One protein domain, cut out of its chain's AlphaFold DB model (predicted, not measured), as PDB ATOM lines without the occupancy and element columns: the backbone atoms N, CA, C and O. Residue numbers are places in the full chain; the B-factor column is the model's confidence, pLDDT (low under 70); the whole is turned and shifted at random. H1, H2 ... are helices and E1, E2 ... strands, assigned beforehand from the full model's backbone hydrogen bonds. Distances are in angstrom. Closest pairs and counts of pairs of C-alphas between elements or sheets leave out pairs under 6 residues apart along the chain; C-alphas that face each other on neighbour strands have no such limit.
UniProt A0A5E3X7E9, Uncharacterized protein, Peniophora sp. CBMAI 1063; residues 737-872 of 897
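What this domain is: This is residues 737 to 872 of the 897 residues of an uncharacterized protein of Peniophora sp. CBMAI 1063 (UniProt A0A5E3X7E9). Two long helices, H2 and H4, lie side by side as the core of a rod, with the short helices H5 and H6 packed on them. H3 and residues 789 to 799 lengthen the rod at one end; H1, a long loop, the strand E1 and a tail lie toward the other, where residues 866 to 871 stick out. The printed part has 136 residues, mostly helix, in the order H1 H2 H3 H4 H5 H6 E1. It is loose, with a radius of gyration of the C-alphas of 19.6 A and spans of 74 by 27 by 24 A.

How they stand to each other: H1, residues 743 to 748, touches H5, residues 837 to 844, closest at the C-alphas of Tyr 744 and Leu 843, 6.5 A. H2, residues 767 to 788, touches H4, residues 818 to 833, at a shallow tilt of 10 degrees, opposite ways; Ser 782 and Pro 818 have the closest C-alphas, 5.2 A. H3, residues 800 to 816, is close to H4 but not clearly touching, at a steep tilt of 42 degrees. With residues 772 to 776 alone, H2 touches H5, about perpendicular at 74 degrees. With residues 776 to 784 alone, H2 touches H6, residues 847 to 851; the C-alphas of His 780 and Cys 850 are closest, 5.2 A. E1, residues 861 to 866, pairs with no named strand. Every O i to N i+4 pair is within hydrogen-bond range in H1, H2, H4, H5 and H6; in H3, 11 of 13 are.

Where its parts are: H1 begins at C-alpha 743 (0.802, -11.410, -19.235). H2 is 31.6 A long, H3 24.7 A, H4 21.8 A and E1 16.7 A. E1 ends at C-alpha 866 (-10.247, 2.042, -35.848).

The domain as a whole: The C-alphas farthest apart, of Asn 797 and Gly 870, are 74.1 A apart. The printed part has no cut. The links H1 to H2 and H2 to H3 are long. Residues 792 and 870 to 872 have pLDDT under 70.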
ATOM      1  N   LEU A 737      -3.566  -1.339 -17.053       96.62
ATOM      2  CA  LEU A 737      -4.114  -2.615 -16.589       96.62
ATOM      3  C   LEU A 737      -3.650  -2.970 -15.164       96.62
ATOM      4  O   LEU A 737      -2.519  -2.689 -14.756       96.62
ATOM      5  N   ASN A 738      -4.507  -3.653 -14.401       96.44
ATOM      6  CA  ASN A 738      -4.209  -4.104 -13.032       96.44
ATOM      7  C   ASN A 738      -3.443  -5.447 -12.964       96.44
ATOM      8  O   ASN A 738      -3.329  -6.088 -11.906       96.44
ATOM      9  N   TYR A 739      -2.887  -5.868 -14.098       95.06
ATOM     10  CA  TYR A 739      -1.995  -7.008 -14.263       95.06
ATOM     11  C   TYR A 739      -0.793  -6.616 -15.143       95.06
ATOM     12  O   TYR A 739      -0.877  -5.640 -15.886       95.06
ATOM     13  N   PRO A 740       0.348  -7.329 -15.049       90.00
ATOM     14  CA  PRO A 740       1.538  -6.985 -15.824       90.00
ATOM     15  C   PRO A 740       1.283  -7.009 -17.335       90.00
ATOM     16  O   PRO A 740       0.632  -7.927 -17.839       90.00
ATOM     17  N   GLU A 741       1.841  -6.045 -18.059       83.62
ATOM     18  CA  GLU A 741       1.750  -5.975 -19.521       83.62
ATOM     19  C   GLU A 741       2.253  -7.271 -20.184       83.62
ATOM     20  O   GLU A 741       3.188  -7.915 -19.698       83.62
ATOM     21  N   GLY A 742       1.583  -7.705 -21.255       85.12
ATOM     22  CA  GLY A 742       1.904  -8.938 -21.986       85.12
ATOM     23  C   GLY A 742       1.553 -10.245 -21.260       85.12
ATOM     24  O   GLY A 742       1.580 -11.315 -21.877       85.12
ATOM     25  N   SER A 743       1.175 -10.196 -19.976       89.31
ATOM     26  CA  SER A 743       0.802 -11.410 -19.235       89.31
ATOM     27  C   SER A 743      -0.465 -12.059 -19.788       89.31
ATOM     28  O   SER A 743      -0.506 -13.281 -19.880       89.31
ATOM     29  N   TYR A 744      -1.442 -11.267 -20.244       93.25
ATOM     30  CA  TYR A 744      -2.661 -11.783 -20.872       93.25
ATOM     31  C   TYR A 744      -2.340 -12.693 -22.065       93.25
ATOM     32  O   TYR A 744      -2.663 -13.880 -22.046       93.25
ATOM     33  N   GLN A 745      -1.624 -12.160 -23.061       92.56
ATOM     34  CA  GLN A 745      -1.233 -12.905 -24.258       92.56
ATOM     35  C   GLN A 745      -0.398 -14.143 -23.914       92.56
ATOM     36  O   GLN A 745      -0.675 -15.228 -24.420       92.56
ATOM     37  N   THR A 746       0.576 -14.002 -23.012       94.19
ATOM     38  CA  THR A 746       1.446 -15.112 -22.585       94.19
ATOM     39  C   THR A 746       0.655 -16.247 -21.925       94.19
ATOM     40  O   THR A 746       0.972 -17.420 -22.108       94.19
ATOM     41  N   ILE A 747      -0.371 -15.917 -21.136       93.75
ATOM     42  CA  ILE A 747      -1.206 -16.907 -20.448       93.75
ATOM     43  C   ILE A 747      -2.167 -17.574 -21.435       93.75
ATOM     44  O   ILE A 747      -2.248 -18.802 -21.459       93.75
ATOM     45  N   ILE A 748      -2.841 -16.795 -22.286       90.31
ATOM     46  CA  ILE A 748      -3.746 -17.331 -23.313       90.31
ATOM     47  C   ILE A 748      -2.997 -18.237 -24.296       90.31
ATOM     48  O   ILE A 748      -3.516 -19.289 -24.654       90.31
ATOM     49  N   GLN A 749      -1.750 -17.907 -24.654       89.88
ATOM     50  CA  GLN A 749      -0.884 -18.742 -25.498       89.88
ATOM     51  C   GLN A 749      -0.695 -20.177 -24.987       89.88
ATOM     52  O   GLN A 749      -0.390 -21.065 -25.777       89.88
ATOM     53  N   LYS A 750      -0.902 -20.444 -23.694       86.81
ATOM     54  CA  LYS A 750      -0.842 -21.808 -23.145       86.81
ATOM     55  C   LYS A 750      -2.079 -22.642 -23.471       86.81
ATOM     56  O   LYS A 750      -1.987 -23.863 -23.524       86.81
ATOM     57  N   ALA A 751      -3.224 -21.987 -23.648       81.81
ATOM     58  CA  ALA A 751      -4.499 -22.604 -24.018       81.81
ATOM     59  C   ALA A 751      -4.651 -22.756 -25.539       81.81
ATOM     60  O   ALA A 751      -5.678 -23.220 -26.033       81.81
ATOM     61  N   TRP A 752      -3.651 -22.288 -26.277       82.50
ATOM     62  CA  TRP A 752      -3.739 -22.001 -27.687       82.50
ATOM     63  C   TRP A 752      -3.098 -23.112 -28.527       82.50
ATOM     64  O   TRP A 752      -2.051 -23.649 -28.163       82.50
ATOM     65  N   ASP A 753      -3.712 -23.450 -29.664       80.38
ATOM     66  CA  ASP A 753      -3.054 -24.220 -30.714       80.38
ATOM     67  C   ASP A 753      -1.840 -23.434 -31.256       80.38
ATOM     68  O   ASP A 753      -2.013 -22.329 -31.776       80.38
ATOM     69  N   PRO A 754      -0.614 -23.986 -31.190       83.25
ATOM     70  CA  PRO A 754       0.591 -23.319 -31.683       83.25
ATOM     71  C   PRO A 754       0.554 -22.912 -33.166       83.25
ATOM     72  O   PRO A 754       1.412 -22.146 -33.600       83.25
ATOM     73  N   SER A 755      -0.370 -23.467 -33.959       83.75
ATOM     74  CA  SER A 755      -0.508 -23.192 -35.394       83.75
ATOM     75  C   SER A 755      -1.355 -21.965 -35.732       83.75
ATOM     76  O   SER A 755      -1.316 -21.481 -36.865       83.75
ATOM     77  N   ASP A 756      -2.130 -21.456 -34.784       80.25
ATOM     78  CA  ASP A 756      -2.971 -20.289 -35.011       80.25
ATOM     79  C   ASP A 756      -2.133 -18.988 -34.920       80.25
ATOM     80  O   ASP A 756      -1.049 -18.940 -34.339       80.25
ATOM     81  N   VAL A 757      -2.666 -17.882 -35.459       82.25
ATOM     82  CA  VAL A 757      -2.053 -16.534 -35.389       82.25
ATOM     83  C   VAL A 757      -2.769 -15.645 -34.370       82.25
ATOM     84  O   VAL A 757      -3.998 -15.692 -34.262       82.25
ATOM     85  N   TRP A 758      -1.998 -14.851 -33.617       81.94
ATOM     86  CA  TRP A 758      -2.528 -13.952 -32.592       81.94
ATOM     87  C   TRP A 758      -3.182 -12.781 -33.304       81.94
ATOM     88  O   TRP A 758      -2.520 -12.049 -34.040       81.94
ATOM     89  N   ASP A 759      -4.479 -12.625 -33.100       79.19
ATOM     90  CA  ASP A 759      -5.285 -11.579 -33.706       79.19
ATOM     91  C   ASP A 759      -6.428 -11.185 -32.761       79.19
ATOM     92  O   ASP A 759      -6.549 -11.699 -31.644       79.19
ATOM     93  N   ASP A 760      -7.289 -10.281 -33.224       77.94
ATOM     94  CA  ASP A 760      -8.399  -9.734 -32.443       77.94
ATOM     95  C   ASP A 760      -9.429 -10.785 -32.002       77.94
ATOM     96  O   ASP A 760     -10.293 -10.493 -31.177       77.94
ATOM     97  N   ARG A 761      -9.362 -12.030 -32.487       74.88
ATOM     98  CA  ARG A 761     -10.223 -13.101 -31.972       74.88
ATOM     99  C   ARG A 761      -9.849 -13.467 -30.544       74.88
ATOM    100  O   ARG A 761     -10.741 -13.635 -29.719       74.88
ATOM    101  N   TRP A 762      -8.552 -13.542 -30.250       78.06
ATOM    102  CA  TRP A 762      -8.051 -13.978 -28.946       78.06
ATOM    103  C   TRP A 762      -8.274 -12.937 -27.855       78.06
ATOM    104  O   TRP A 762      -8.530 -13.301 -26.714       78.06
ATOM    105  N   SER A 763      -8.249 -11.653 -28.209       81.62
ATOM    106  CA  SER A 763      -8.597 -10.559 -27.297       81.62
ATOM    107  C   SER A 763     -10.088 -10.203 -27.325       81.62
ATOM    108  O   SER A 763     -10.529  -9.365 -26.540       81.62
ATOM    109  N   CYS A 764     -10.873 -10.803 -28.230       86.00
ATOM    110  CA  CYS A 764     -12.245 -10.395 -28.542       86.00
ATOM    111  C   CYS A 764     -12.340  -8.899 -28.885       86.00
ATOM    112  O   CYS A 764     -13.167  -8.181 -28.322       86.00
ATOM    113  N   ALA A 765     -11.475  -8.430 -29.784       89.94
ATOM    114  CA  ALA A 765     -11.273  -7.022 -30.112       89.94
ATOM    115  C   ALA A 765     -10.983  -6.186 -28.850       89.94
ATOM    116  O   ALA A 765     -11.583  -5.136 -28.631       89.94
ATOM    117  N   GLY A 766     -10.102  -6.701 -27.985       92.38
ATOM    118  CA  GLY A 766      -9.658  -6.077 -26.734       92.38
ATOM    119  C   GLY A 766     -10.589  -6.231 -25.525       92.38
ATOM    120  O   GLY A 766     -10.166  -5.967 -24.401       92.38
ATOM    121  N   LEU A 767     -11.833  -6.696 -25.698       94.38
ATOM    122  CA  LEU A 767     -12.790  -6.839 -24.590       94.38
ATOM    123  C   LEU A 767     -12.321  -7.822 -23.510       94.38
ATOM    124  O   LEU A 767     -12.582  -7.610 -22.330       94.38
ATOM    125  N   ALA A 768     -11.614  -8.886 -23.887       94.50
ATOM    126  CA  ALA A 768     -11.184  -9.905 -22.938       94.50
ATOM    127  C   ALA A 768     -10.208  -9.359 -21.882       94.50
ATOM    128  O   ALA A 768     -10.277  -9.747 -20.716       94.50
ATOM    129  N   GLU A 769      -9.349  -8.413 -22.265       95.50
ATOM    130  CA  GLU A 769      -8.440  -7.720 -21.348       95.50
ATOM    131  C   GLU A 769      -9.203  -6.863 -20.332       95.50
ATOM    132  O   GLU A 769      -8.912  -6.902 -19.134       95.50
ATOM    133  N   ILE A 770     -10.258  -6.176 -20.790       97.19
ATOM    134  CA  ILE A 770     -11.183  -5.437 -19.921       97.19
ATOM    135  C   ILE A 770     -11.845  -6.387 -18.916       97.19
ATOM    136  O   ILE A 770     -11.870  -6.095 -17.722       97.19
ATOM    137  N   LEU A 771     -12.340  -7.545 -19.368       97.44
ATOM    138  CA  LEU A 771     -12.984  -8.526 -18.487       97.44
ATOM    139  C   LEU A 771     -12.014  -9.069 -17.427       97.44
ATOM    140  O   LEU A 771     -12.383  -9.161 -16.258       97.44
ATOM    141  N   VAL A 772     -10.768  -9.388 -17.795       97.44
ATOM    142  CA  VAL A 772      -9.741  -9.828 -16.831       97.44
ATOM    143  C   VAL A 772      -9.452  -8.736 -15.805       97.44
ATOM    144  O   VAL A 772      -9.385  -9.027 -14.607       97.44
ATOM    145  N   HIS A 773      -9.307  -7.485 -16.249       97.94
ATOM    146  CA  HIS A 773      -9.104  -6.346 -15.355       97.94
ATOM    147  C   HIS A 773     -10.264  -6.217 -14.360       97.94
ATOM    148  O   HIS A 773     -10.033  -6.190 -13.149       97.94
ATOM    149  N   VAL A 774     -11.509  -6.224 -14.844       97.88
ATOM    150  CA  VAL A 774     -12.712  -6.096 -14.006       97.88
ATOM    151  C   VAL A 774     -12.836  -7.260 -13.017       97.88
ATOM    152  O   VAL A 774     -13.081  -7.028 -11.834       97.88
ATOM    153  N   ALA A 775     -12.598  -8.505 -13.451       98.00
ATOM    154  CA  ALA A 775     -12.616  -9.675 -12.569       98.00
ATOM    155  C   ALA A 775     -11.681  -9.489 -11.366       98.00
ATOM    156  O   ALA A 775     -12.046  -9.764 -10.221       98.00
ATOM    157  N   ARG A 776     -10.469  -8.990 -11.621       97.94
ATOM    158  CA  ARG A 776      -9.461  -8.751 -10.585       97.94
ATOM    159  C   ARG A 776      -9.853  -7.601  -9.659       97.94
ATOM    160  O   ARG A 776      -9.670  -7.734  -8.449       97.94
ATOM    161  N   ALA A 777     -10.444  -6.531 -10.194       97.06
ATOM    162  CA  ALA A 777     -10.980  -5.416  -9.410       97.06
ATOM    163  C   ALA A 777     -12.125  -5.855  -8.479       97.06
ATOM    164  O   ALA A 777     -12.104  -5.533  -7.293       97.06
ATOM    165  N   ILE A 778     -13.064  -6.681  -8.959       96.69
ATOM    166  CA  ILE A 778     -14.150  -7.245  -8.136       96.69
ATOM    167  C   ILE A 778     -13.586  -8.126  -7.009       96.69
ATOM    168  O   ILE A 778     -14.005  -8.025  -5.854       96.69
ATOM    169  N   VAL A 779     -12.599  -8.979  -7.313       96.88
ATOM    170  CA  VAL A 779     -11.931  -9.800  -6.289       96.88
ATOM    171  C   VAL A 779     -11.203  -8.916  -5.277       96.88
ATOM    172  O   VAL A 779     -11.284  -9.173  -4.079       96.88
ATOM    173  N   HIS A 780     -10.524  -7.864  -5.719       95.88
ATOM    174  CA  HIS A 780      -9.871  -6.918  -4.822       95.88
ATOM    175  C   HIS A 780     -10.860  -6.209  -3.893       95.88
ATOM    176  O   HIS A 780     -10.647  -6.224  -2.682       95.88
ATOM    177  N   LEU A 781     -11.977  -5.699  -4.421       93.88
ATOM    178  CA  LEU A 781     -13.040  -5.110  -3.608       93.88
ATOM    179  C   LEU A 781     -13.538  -6.097  -2.544       93.88
ATOM    180  O   LEU A 781     -13.666  -5.730  -1.380       93.88
ATOM    181  N   SER A 782     -13.753  -7.366  -2.906       93.88
ATOM    182  CA  SER A 782     -14.192  -8.384  -1.941       93.88
ATOM    183  C   SER A 782     -13.189  -8.594  -0.796       93.88
ATOM    184  O   SER A 782     -13.591  -8.821   0.346       93.88
ATOM    185  N   ILE A 783     -11.885  -8.494  -1.090       94.50
ATOM    186  CA  ILE A 783     -10.803  -8.597  -0.104       94.50
ATOM    187  C   ILE A 783     -10.860  -7.398   0.839       94.50
ATOM    188  O   ILE A 783     -10.901  -7.587   2.054       94.50
ATOM    189  N   LEU A 784     -10.911  -6.182   0.291       91.44
ATOM    190  CA  LEU A 784     -10.988  -4.968   1.098       91.44
ATOM    191  C   LEU A 784     -12.249  -4.943   1.961       91.44
ATOM    192  O   LEU A 784     -12.178  -4.635   3.149       91.44
ATOM    193  N   TRP A 785     -13.393  -5.324   1.397       88.62
ATOM    194  CA  TRP A 785     -14.641  -5.423   2.139       88.62
ATOM    195  C   TRP A 785     -14.530  -6.413   3.300       88.62
ATOM    196  O   TRP A 785     -14.900  -6.082   4.423       88.62
ATOM    197  N   GLN A 786     -13.974  -7.608   3.070       88.94
ATOM    198  CA  GLN A 786     -13.806  -8.598   4.136       88.94
ATOM    199  C   GLN A 786     -12.862  -8.102   5.244       88.94
ATOM    200  O   GLN A 786     -13.068  -8.432   6.409       88.94
ATOM    201  N   GLU A 787     -11.831  -7.337   4.894       89.94
ATOM    202  CA  GLU A 787     -10.846  -6.814   5.845       89.94
ATOM    203  C   GLU A 787     -11.369  -5.660   6.697       89.94
ATOM    204  O   GLU A 787     -10.975  -5.540   7.857       89.94
ATOM    205  N   ASN A 788     -12.244  -4.830   6.130       83.56
ATOM    206  CA  ASN A 788     -12.797  -3.657   6.805       83.56
ATOM    207  C   ASN A 788     -14.149  -3.928   7.469       83.56
ATOM    208  O   ASN A 788     -14.574  -3.167   8.337       83.56
ATOM    209  N   ARG A 789     -14.828  -5.020   7.107       80.25
ATOM    210  CA  ARG A 789     -16.066  -5.423   7.769       80.25
ATOM    211  C   ARG A 789     -15.763  -5.841   9.204       80.25
ATOM    212  O   ARG A 789     -15.097  -6.848   9.445       80.25
ATOM    213  N   GLU A 790     -16.321  -5.109  10.165       73.31
ATOM    214  CA  GLU A 790     -16.319  -5.562  11.552       73.31
ATOM    215  C   GLU A 790     -17.002  -6.938  11.639       73.31
ATOM    216  O   GLU A 790     -18.096  -7.118  11.086       73.31
ATOM    217  N   PRO A 791     -16.391  -7.928  12.322       74.75
ATOM    218  CA  PRO A 791     -17.067  -9.185  12.600       74.75
ATOM    219  C   PRO A 791     -18.412  -8.888  13.257       74.75
ATOM    220  O   PRO A 791     -18.463  -8.092  14.198       74.75
ATOM    221  N   LEU A 792     -19.486  -9.518  12.776       69.44
ATOM    222  CA  LEU A 792     -20.803  -9.385  13.394       69.44
ATOM    223  C   LEU A 792     -20.692  -9.831  14.858       69.44
ATOM    224  O   LEU A 792     -20.565 -11.017  15.158       69.44
ATOM    225  N   LYS A 793     -20.684  -8.867  15.780       76.06
ATOM    226  CA  LYS A 793     -20.719  -9.139  17.214       76.06
ATOM    227  C   LYS A 793     -22.173  -9.293  17.615       76.06
ATOM    228  O   LYS A 793     -22.941  -8.341  17.520       76.06
ATOM    229  N   TYR A 794     -22.532 -10.475  18.097       75.12
ATOM    230  CA  TYR A 794     -23.829 -10.712  18.712       75.12
ATOM    231  C   TYR A 794     -23.918  -9.896  20.014       75.12
ATOM    232  O   TYR A 794     -23.057 -10.067  20.888       75.12
ATOM    233  N   PRO A 795     -24.918  -9.011  20.189       77.00
ATOM    234  CA  PRO A 795     -25.230  -8.476  21.508       77.00
ATOM    235  C   PRO A 795     -25.367  -9.627  22.512       77.00
ATOM    236  O   PRO A 795     -26.036 -10.618  22.211       77.00
ATOM    237  N   LYS A 796     -24.762  -9.507  23.702       84.88
ATOM    238  CA  LYS A 796     -24.781 -10.571  24.731       84.88
ATOM    239  C   LYS A 796     -26.197 -11.029  25.114       84.88
ATOM    240  O   LYS A 796     -26.360 -12.156  25.558       84.88
ATOM    241  N   ASN A 797     -27.195 -10.178  24.877       86.75
ATOM    242  CA  ASN A 797     -28.603 -10.414  25.193       86.75
ATOM    243  C   ASN A 797     -29.471 -10.559  23.928       86.75
ATOM    244  O   ASN A 797     -30.656 -10.246  23.971       86.75
ATOM    245  N   SER A 798     -28.885 -10.955  22.790       82.50
ATOM    246  CA  SER A 798     -29.659 -11.174  21.561       82.50
ATOM    247  C   SER A 798     -30.638 -12.324  21.755       82.50
ATOM    248  O   SER A 798     -30.264 -13.401  22.219       82.50
ATOM    249  N   THR A 799     -31.879 -12.112  21.347       85.19
ATOM    250  CA  THR A 799     -32.896 -13.161  21.276       85.19
ATOM    251  C   THR A 799     -32.486 -14.254  20.276       85.19
ATOM    252  O   THR A 799     -31.725 -13.994  19.335       85.19
ATOM    253  N   PRO A 800     -32.997 -15.490  20.409       85.31
ATOM    254  CA  PRO A 800     -32.777 -16.535  19.411       85.31
ATOM    255  C   PRO A 800     -33.200 -16.128  17.991       85.31
ATOM    256  O   PRO A 800     -32.551 -16.538  17.028       85.31
ATOM    257  N   GLU A 801     -34.256 -15.317  17.827       79.94
ATOM    258  CA  GLU A 801     -34.633 -14.759  16.522       79.94
ATOM    259  C   GLU A 801     -33.560 -13.824  15.957       79.94
ATOM    260  O   GLU A 801     -33.197 -13.966  14.788       79.94
ATOM    261  N   GLU A 802     -33.029 -12.906  16.767       76.81
ATOM    262  CA  GLU A 802     -31.951 -12.002  16.356       76.81
ATOM    263  C   GLU A 802     -30.692 -12.787  15.982       76.81
ATOM    264  O   GLU A 802     -30.109 -12.534  14.931       76.81
ATOM    265  N   ILE A 803     -30.317 -13.802  16.769       80.38
ATOM    266  CA  ILE A 803     -29.181 -14.681  16.455       80.38
ATOM    267  C   ILE A 803     -29.404 -15.393  15.117       80.38
ATOM    268  O   ILE A 803     -28.512 -15.375  14.271       80.38
ATOM    269  N   ARG A 804     -30.588 -15.976  14.880       81.56
ATOM    270  CA  ARG A 804     -30.919 -16.609  13.590       81.56
ATOM    271  C   ARG A 804     -30.876 -15.610  12.434       81.56
ATOM    272  O   ARG A 804     -30.415 -15.959  11.350       81.56
ATOM    273  N   HIS A 805     -31.332 -14.377  12.649       77.25
ATOM    274  CA  HIS A 805     -31.259 -13.313  11.650       77.25
ATOM    275  C   HIS A 805     -29.805 -12.938  11.327       77.25
ATOM    276  O   HIS A 805     -29.438 -12.899  10.155       77.25
ATOM    277  N   PHE A 806     -28.954 -12.752  12.342       76.75
ATOM    278  CA  PHE A 806     -27.521 -12.496  12.162       76.75
ATOM    279  C   PHE A 806     -26.807 -13.660  11.472       76.75
ATOM    280  O   PHE A 806     -26.034 -13.433  10.548       76.75
ATOM    281  N   GLN A 807     -27.108 -14.905  11.848       80.19
ATOM    282  CA  GLN A 807     -26.569 -16.096  11.189       80.19
ATOM    283  C   GLN A 807     -27.010 -16.185   9.729       80.19
ATOM    284  O   GLN A 807     -26.220 -16.573   8.872       80.19
ATOM    285  N   LYS A 808     -28.257 -15.809   9.424       80.56
ATOM    286  CA  LYS A 808     -28.742 -15.713   8.046       80.56
ATOM    287  C   LYS A 808     -27.963 -14.648   7.268       80.56
ATOM    288  O   LYS A 808     -27.481 -14.962   6.188       80.56
ATOM    289  N   GLN A 809     -27.756 -13.458   7.833       75.00
ATOM    290  CA  GLN A 809     -26.934 -12.407   7.216       75.00
ATOM    291  C   GLN A 809     -25.461 -12.814   7.060       75.00
ATOM    292  O   GLN A 809     -24.801 -12.428   6.100       75.00
ATOM    293  N   GLU A 810     -24.909 -13.580   7.998       78.56
ATOM    294  CA  GLU A 810     -23.555 -14.131   7.906       78.56
ATOM    295  C   GLU A 810     -23.479 -15.203   6.813       78.56
ATOM    296  O   GLU A 810     -22.545 -15.219   6.011       78.56
ATOM    297  N   HIS A 811     -24.500 -16.058   6.717       78.94
ATOM    298  CA  HIS A 811     -24.624 -17.062   5.668       78.94
ATOM    299  C   HIS A 811     -24.786 -16.430   4.282       78.94
ATOM    300  O   HIS A 811     -24.147 -16.869   3.329       78.94
ATOM    301  N   GLU A 812     -25.580 -15.370   4.175       74.50
ATOM    302  CA  GLU A 812     -25.670 -14.542   2.976       74.50
ATOM    303  C   GLU A 812     -24.330 -13.830   2.733       74.50
ATOM    304  O   GLU A 812     -23.804 -13.862   1.634       74.50
ATOM    305  N   GLY A 813     -23.646 -13.330   3.756       76.50
ATOM    306  CA  GLY A 813     -22.295 -12.779   3.619       76.50
ATOM    307  C   GLY A 813     -21.237 -13.790   3.152       76.50
ATOM    308  O   GLY A 813     -20.209 -13.389   2.608       76.50
ATOM    309  N   ASN A 814     -21.462 -15.098   3.318       82.75
ATOM    310  CA  ASN A 814     -20.478 -16.112   2.940       82.75
ATOM    311  C   ASN A 814     -20.248 -16.202   1.429       82.75
ATOM    312  O   ASN A 814     -19.166 -16.629   1.018       82.75
ATOM    313  N   TRP A 815     -21.218 -15.821   0.590       84.06
ATOM    314  CA  TRP A 815     -21.002 -15.838  -0.860       84.06
ATOM    315  C   TRP A 815     -20.131 -14.659  -1.327       84.06
ATOM    316  O   TRP A 815     -19.435 -14.800  -2.330       84.06
ATOM    317  N   LEU A 816     -20.080 -13.568  -0.552       88.50
ATOM    318  CA  LEU A 816     -19.206 -12.404  -0.763       88.50
ATOM    319  C   LEU A 816     -17.746 -12.648  -0.355       88.50
ATOM    320  O   LEU A 816     -16.901 -11.767  -0.509       88.50
ATOM    321  N   ARG A 817     -17.418 -13.834   0.172       92.31
ATOM    322  CA  ARG A 817     -16.040 -14.162   0.544       92.31
ATOM    323  C   ARG A 817     -15.108 -14.079  -0.671       92.31
ATOM    324  O   ARG A 817     -15.461 -14.610  -1.727       92.31
ATOM    325  N   PRO A 818     -13.883 -13.549  -0.518       95.56
ATOM    326  CA  PRO A 818     -12.961 -13.386  -1.637       95.56
ATOM    327  C   PRO A 818     -12.668 -14.658  -2.420       95.56
ATOM    328  O   PRO A 818     -12.592 -14.629  -3.644       95.56
ATOM    329  N   ASP A 819     -12.537 -15.800  -1.740       96.06
ATOM    330  CA  ASP A 819     -12.309 -17.087  -2.395       96.06
ATOM    331  C   ASP A 819     -13.497 -17.519  -3.273       96.06
ATOM    332  O   ASP A 819     -13.298 -18.055  -4.367       96.06
ATOM    333  N   ARG A 820     -14.728 -17.226  -2.836       94.81
ATOM    334  CA  ARG A 820     -15.966 -17.531  -3.564       94.81
ATOM    335  C   ARG A 820     -16.188 -16.578  -4.729       94.81
ATOM    336  O   ARG A 820     -16.472 -17.046  -5.830       94.81
ATOM    337  N   ILE A 821     -15.998 -15.279  -4.507       95.69
ATOM    338  CA  ILE A 821     -16.074 -14.253  -5.551       95.69
ATOM    339  C   ILE A 821     -15.040 -14.525  -6.637       95.69
ATOM    340  O   ILE A 821     -15.387 -14.553  -7.812       95.69
ATOM    341  N   ARG A 822     -13.798 -14.850  -6.260       97.25
ATOM    342  CA  ARG A 822     -12.764 -15.256  -7.215       97.25
ATOM    343  C   ARG A 822     -13.175 -16.484  -8.022       97.25
ATOM    344  O   ARG A 822     -13.005 -16.488  -9.235       97.25
ATOM    345  N   ALA A 823     -13.691 -17.528  -7.374       96.38
ATOM    346  CA  ALA A 823     -14.118 -18.740  -8.074       96.38
ATOM    347  C   ALA A 823     -15.246 -18.464  -9.082       96.38
ATOM    348  O   ALA A 823     -15.217 -19.003 -10.187       96.38
ATOM    349  N   ARG A 824     -16.203 -17.597  -8.732       95.44
ATOM    350  CA  ARG A 824     -17.268 -17.162  -9.646       95.44
ATOM    351  C   ARG A 824     -16.737 -16.316 -10.786       95.44
ATOM    352  O   ARG A 824     -17.035 -16.644 -11.922       95.44
ATOM    353  N   ALA A 825     -15.891 -15.330 -10.501       97.00
ATOM    354  CA  ALA A 825     -15.293 -14.489 -11.529       97.00
ATOM    355  C   ALA A 825     -14.490 -15.324 -12.537       97.00
ATOM    356  O   ALA A 825     -14.536 -15.050 -13.728       97.00
ATOM    357  N   ILE A 826     -13.808 -16.385 -12.086       97.44
ATOM    358  CA  ILE A 826     -13.134 -17.354 -12.966       97.44
ATOM    359  C   ILE A 826     -14.140 -18.158 -13.796       97.44
ATOM    360  O   ILE A 826     -13.905 -18.359 -14.981       97.44
ATOM    361  N   GLY A 827     -15.235 -18.636 -13.197       95.19
ATOM    362  CA  GLY A 827     -16.272 -19.391 -13.907       95.19
ATOM    363  C   GLY A 827     -17.016 -18.552 -14.947       95.19
ATOM    364  O   GLY A 827     -17.226 -19.005 -16.072       95.19
ATOM    365  N   ASP A 828     -17.346 -17.317 -14.582       95.25
ATOM    366  CA  ASP A 828     -17.897 -16.297 -15.464       95.25
ATOM    367  C   ASP A 828     -16.912 -15.983 -16.577       95.25
ATOM    368  O   ASP A 828     -17.297 -16.093 -17.725       95.25
ATOM    369  N   LEU A 829     -15.634 -15.718 -16.277       94.88
ATOM    370  CA  LEU A 829     -14.610 -15.428 -17.285       94.88
ATOM    371  C   LEU A 829     -14.329 -16.621 -18.218       94.88
ATOM    372  O   LEU A 829     -14.127 -16.443 -19.413       94.88
ATOM    373  N   SER A 830     -14.332 -17.842 -17.688       92.88
ATOM    374  CA  SER A 830     -14.145 -19.075 -18.463       92.88
ATOM    375  C   SER A 830     -15.313 -19.314 -19.405       92.88
ATOM    376  O   SER A 830     -15.103 -19.533 -20.599       92.88
ATOM    377  N   THR A 831     -16.539 -19.158 -18.893       89.44
ATOM    378  CA  THR A 831     -17.724 -19.052 -19.747       89.44
ATOM    379  C   THR A 831     -17.504 -17.909 -20.728       89.44
ATOM    380  O   THR A 831     -17.777 -18.089 -21.905       89.44
ATOM    381  N   ALA A 832     -16.924 -16.794 -20.261       90.00
ATOM    382  CA  ALA A 832     -16.865 -15.541 -20.978       90.00
ATOM    383  C   ALA A 832     -15.911 -15.524 -22.190       90.00
ATOM    384  O   ALA A 832     -16.049 -14.742 -23.124       90.00
ATOM    385  N   LEU A 833     -14.896 -16.367 -22.144       87.44
ATOM    386  CA  LEU A 833     -13.864 -16.424 -23.166       87.44
ATOM    387  C   LEU A 833     -13.896 -17.758 -23.915       87.44
ATOM    388  O   LEU A 833     -13.188 -17.918 -24.902       87.44
ATOM    389  N   GLY A 834     -14.686 -18.730 -23.442       84.69
ATOM    390  CA  GLY A 834     -14.617 -20.110 -23.924       84.69
ATOM    391  C   GLY A 834     -13.258 -20.756 -23.640       84.69
ATOM    392  O   GLY A 834     -12.794 -21.579 -24.424       84.69
ATOM    393  N   VAL A 835     -12.603 -20.355 -22.548       86.75
ATOM    394  CA  VAL A 835     -11.250 -20.779 -22.162       86.75
ATOM    395  C   VAL A 835     -11.318 -21.605 -20.878       86.75
ATOM    396  O   VAL A 835     -12.166 -21.357 -20.022       86.75
ATOM    397  N   ASP A 836     -10.415 -22.574 -20.717       90.50
ATOM    398  CA  ASP A 836     -10.359 -23.435 -19.533       90.50
ATOM    399  C   ASP A 836     -10.261 -22.653 -18.210       90.50
ATOM    400  O   ASP A 836      -9.615 -21.601 -18.104       90.50
ATOM    401  N   LEU A 837     -10.875 -23.217 -17.163       94.31
ATOM    402  CA  LEU A 837     -10.907 -22.631 -15.819       94.31
ATOM    403  C   LEU A 837      -9.504 -22.370 -15.260       94.31
ATOM    404  O   LEU A 837      -9.306 -21.356 -14.596       94.31
ATOM    405  N   ASP A 838      -8.537 -23.246 -15.533       95.25
ATOM    406  CA  ASP A 838      -7.166 -23.112 -15.026       95.25
ATOM    407  C   ASP A 838      -6.444 -21.905 -15.639       95.25
ATOM    408  O   ASP A 838      -5.758 -21.157 -14.938       95.25
ATOM    409  N   VAL A 839      -6.665 -21.653 -16.930       93.75
ATOM    410  CA  VAL A 839      -6.105 -20.500 -17.647       93.75
ATOM    411  C   VAL A 839      -6.751 -19.215 -17.131       93.75
ATOM    412  O   VAL A 839      -6.055 -18.258 -16.795       93.75
ATOM    413  N   CYS A 840      -8.076 -19.206 -16.956       95.62
ATOM    414  CA  CYS A 840      -8.787 -18.076 -16.353       95.62
ATOM    415  C   CYS A 840      -8.367 -17.837 -14.893       95.62
ATOM    416  O   CYS A 840      -8.247 -16.693 -14.457       95.62
ATOM    417  N   ALA A 841      -8.084 -18.897 -14.132       97.00
ATOM    418  CA  ALA A 841      -7.556 -18.795 -12.778       97.00
ATOM    419  C   ALA A 841      -6.155 -18.169 -12.742       97.00
ATOM    420  O   ALA A 841      -5.847 -17.447 -11.786       97.00
ATOM    421  N   GLU A 842      -5.327 -18.418 -13.762       96.75
ATOM    422  CA  GLU A 842      -4.026 -17.770 -13.936       96.75
ATOM    423  C   GLU A 842      -4.176 -16.288 -14.323       96.75
ATOM    424  O   GLU A 842      -3.539 -15.443 -13.691       96.75
ATOM    425  N   LEU A 843      -5.076 -15.962 -15.262       96.19
ATOM    426  CA  LEU A 843      -5.396 -14.582 -15.670       96.19
ATOM    427  C   LEU A 843      -5.884 -13.729 -14.489       96.19
ATOM    428  O   LEU A 843      -5.338 -12.661 -14.193       96.19
ATOM    429  N   VAL A 844      -6.880 -14.228 -13.752       97.75
ATOM    430  CA  VAL A 844      -7.375 -13.570 -12.533       97.75
ATOM    431  C   VAL A 844      -6.278 -13.539 -11.461       97.75
ATOM    432  O   VAL A 844      -6.164 -12.589 -10.691       97.75
ATOM    433  N   GLY A 845      -5.397 -14.540 -11.431       97.31
ATOM    434  CA  GLY A 845      -4.317 -14.644 -10.459       97.31
ATOM    435  C   GLY A 845      -4.814 -15.034  -9.067       97.31
ATOM    436  O   GLY A 845      -5.988 -15.320  -8.848       97.31
ATOM    437  N   SER A 846      -3.905 -15.105  -8.093       97.69
ATOM    438  CA  SER A 846      -4.253 -15.455  -6.705       97.69
ATOM    439  C   SER A 846      -4.919 -14.291  -5.954       97.69
ATOM    440  O   SER A 846      -4.778 -13.132  -6.349       97.69
ATOM    441  N   LEU A 847      -5.549 -14.565  -4.802       97.62
ATOM    442  CA  LEU A 847      -6.026 -13.510  -3.890       97.62
ATOM    443  C   LEU A 847      -4.896 -12.552  -3.484       97.62
ATOM    444  O   LEU A 847      -5.096 -11.346  -3.395       97.62
ATOM    445  N   ARG A 848      -3.672 -13.070  -3.308       97.12
ATOM    446  CA  ARG A 848      -2.489 -12.253  -3.006       97.12
ATOM    447  C   ARG A 848      -2.120 -11.317  -4.159       97.12
ATOM    448  O   ARG A 848      -1.660 -10.209  -3.892       97.12
ATOM    449  N   ASN A 849      -2.300 -11.756  -5.407       96.62
ATOM    450  CA  ASN A 849      -2.057 -10.923  -6.585       96.62
ATOM    451  C   ASN A 849      -3.114  -9.815  -6.673       96.62
ATOM    452  O   ASN A 849      -2.742  -8.656  -6.815       96.62
ATOM    453  N   CYS A 850      -4.397 -10.160  -6.502       97.19
ATOM    454  CA  CYS A 850      -5.501  -9.194  -6.511       97.19
ATOM    455  C   CYS A 850      -5.370  -8.173  -5.371       97.19
ATOM    456  O   CYS A 850      -5.569  -6.984  -5.572       97.19
ATOM    457  N   ARG A 851      -4.939  -8.593  -4.175       96.25
ATOM    458  CA  ARG A 851      -4.707  -7.688  -3.036       96.25
ATOM    459  C   ARG A 851      -3.609  -6.643  -3.282       96.25
ATOM    460  O   ARG A 851      -3.601  -5.610  -2.632       96.25
ATOM    461  N   ARG A 852      -2.645  -6.926  -4.163       95.62
ATOM    462  CA  ARG A 852      -1.453  -6.087  -4.400       95.62
ATOM    463  C   ARG A 852      -1.507  -5.339  -5.733       95.62
ATOM    464  O   ARG A 852      -0.455  -4.996  -6.279       95.62
ATOM    465  N   MET A 853      -2.698  -5.157  -6.291       95.19
ATOM    466  CA  MET A 853      -2.862  -4.386  -7.519       95.19
ATOM    467  C   MET A 853      -2.471  -2.930  -7.285       95.19
ATOM    468  O   MET A 853      -2.607  -2.414  -6.183       95.19
ATOM    469  N   ARG A 854      -1.922  -2.302  -8.327       93.25
ATOM    470  CA  ARG A 854      -1.562  -0.877  -8.305       93.25
ATOM    471  C   ARG A 854      -2.674   0.006  -8.849       93.25
ATOM    472  O   ARG A 854      -2.815   1.123  -8.387       93.25
ATOM    473  N   ASN A 855      -3.402  -0.494  -9.846       95.38
ATOM    474  CA  ASN A 855      -4.625   0.127 -10.322       95.38
ATOM    475  C   ASN A 855      -5.814  -0.642  -9.738       95.38
ATOM    476  O   ASN A 855      -5.942  -1.849  -9.969       95.38
ATOM    477  N   THR A 856      -6.641   0.052  -8.972       94.88
ATOM    478  CA  THR A 856      -7.824  -0.464  -8.277       94.88
ATOM    479  C   THR A 856      -9.131  -0.034  -8.939       94.88
ATOM    480  O   THR A 856     -10.200  -0.478  -8.517       94.88
ATOM    481  N   LYS A 857      -9.060   0.728 -10.040       95.62
ATOM    482  CA  LYS A 857     -10.218   1.040 -10.875       95.62
ATOM    483  C   LYS A 857     -10.905  -0.220 -11.382       95.62
ATOM    484  O   LYS A 857     -10.239  -1.168 -11.808       95.62
ATOM    485  N   PHE A 858     -12.235  -0.217 -11.400       96.44
ATOM    486  CA  PHE A 858     -13.030  -1.311 -11.960       96.44
ATOM    487  C   PHE A 858     -12.780  -1.494 -13.444       96.44
ATOM    488  O   PHE A 858     -12.706  -2.627 -13.906       96.44
ATOM    489  N   PHE A 859     -12.616  -0.393 -14.170       97.00
ATOM    490  CA  PHE A 859     -12.299  -0.397 -15.589       97.00
ATOM    491  C   PHE A 859     -10.904   0.190 -15.810       97.00
ATOM    492  O   PHE A 859     -10.534   1.147 -15.126       97.00
ATOM    493  N   PRO A 860     -10.119  -0.366 -16.746       96.44
ATOM    494  CA  PRO A 860      -8.884   0.266 -17.179       96.44
ATOM    495  C   PRO A 860      -9.193   1.482 -18.059       96.44
ATOM    496  O   PRO A 860     -10.312   1.643 -18.555       96.44
ATOM    497  N   ASP A 861      -8.169   2.289 -18.320       95.44
ATOM    498  CA  ASP A 861      -8.254   3.302 -19.365       95.44
ATOM    499  C   ASP A 861      -8.376   2.585 -20.713       95.44
ATOM    500  O   ASP A 861      -7.565   1.712 -21.033       95.44
ATOM    501  N   ALA A 862      -9.392   2.922 -21.502       96.00
ATOM    502  CA  ALA A 862      -9.694   2.230 -22.747       96.00
ATOM    503  C   ALA A 862      -9.994   3.225 -23.864       96.00
ATOM    504  O   ALA A 862     -10.745   4.182 -23.677       96.00
ATOM    505  N   ILE A 863      -9.431   2.965 -25.041       96.56
ATOM    506  CA  ILE A 863      -9.711   3.719 -26.261       96.56
ATOM    507  C   ILE A 863     -10.156   2.774 -27.372       96.56
ATOM    508  O   ILE A 863      -9.801   1.594 -27.388       96.56
ATOM    509  N   TRP A 864     -10.929   3.301 -28.315       96.25
ATOM    510  CA  TRP A 864     -11.279   2.585 -29.534       96.25
ATOM    511  C   TRP A 864     -10.266   2.882 -30.639       96.25
ATOM    512  O   TRP A 864     -10.006   4.043 -30.955       96.25
ATOM    513  N   VAL A 865      -9.711   1.836 -31.246       94.31
ATOM    514  CA  VAL A 865      -8.739   1.919 -32.336       94.31
ATOM    515  C   VAL A 865      -9.385   1.415 -33.618       94.31
ATOM    516  O   VAL A 865      -9.614   0.217 -33.792       94.31
ATOM    517  N   VAL A 866      -9.656   2.339 -34.537       93.12
ATOM    518  CA  VAL A 866     -10.247   2.042 -35.848       93.12
ATOM    519  C   VAL A 866      -9.252   1.258 -36.708       93.12
ATOM    520  O   VAL A 866      -8.076   1.617 -36.815       93.12
ATOM    521  N   HIS A 867      -9.714   0.186 -37.348       88.12
ATOM    522  CA  HIS A 867      -8.882  -0.584 -38.265       88.12
ATOM    523  C   HIS A 867      -8.560   0.220 -39.524       88.12
ATOM    524  O   HIS A 867      -9.421   0.866 -40.125       88.12
ATOM    525  N   LYS A 868      -7.316   0.107 -39.992       84.81
ATOM    526  CA  LYS A 868      -6.968   0.594 -41.327       84.81
ATOM    527  C   LYS A 868      -7.701  -0.261 -42.362       84.81
ATOM    528  O   LYS A 868      -7.758  -1.487 -42.250       84.81
ATOM    529  N   VAL A 869      -8.255   0.385 -43.386       77.19
ATOM    530  CA  VAL A 869      -8.914  -0.312 -44.499       77.19
ATOM    531  C   VAL A 869      -7.954  -1.367 -45.063       77.19
ATOM    532  O   VAL A 869      -6.836  -1.042 -45.455       77.19
ATOM    533  N   GLY A 870      -8.373  -2.636 -45.062       69.88
ATOM    534  CA  GLY A 870      -7.586  -3.759 -45.587       69.88
ATOM    535  C   GLY A 870      -6.801  -4.591 -44.563       69.88
ATOM    536  O   GLY A 870      -6.286  -5.633 -44.944       69.88
ATOM    537  N   THR A 871      -6.751  -4.226 -43.273       69.00
ATOM    538  CA  THR A 871      -6.064  -5.037 -42.235       69.00
ATOM    539  C   THR A 871      -6.984  -6.036 -41.525       69.00
ATOM    540  O   THR A 871      -6.713  -6.436 -40.396       69.00
ATOM    541  N   ARG A 872      -8.109  -6.412 -42.143       64.56
ATOM    542  CA  ARG A 872      -9.129  -7.251 -41.500       64.56
ATOM    543  C   ARG A 872      -8.654  -8.695 -41.362       64.56
ATOM    544  O   ARG A 872      -8.322  -9.335 -42.359       64.56
TER     545      ARG A 872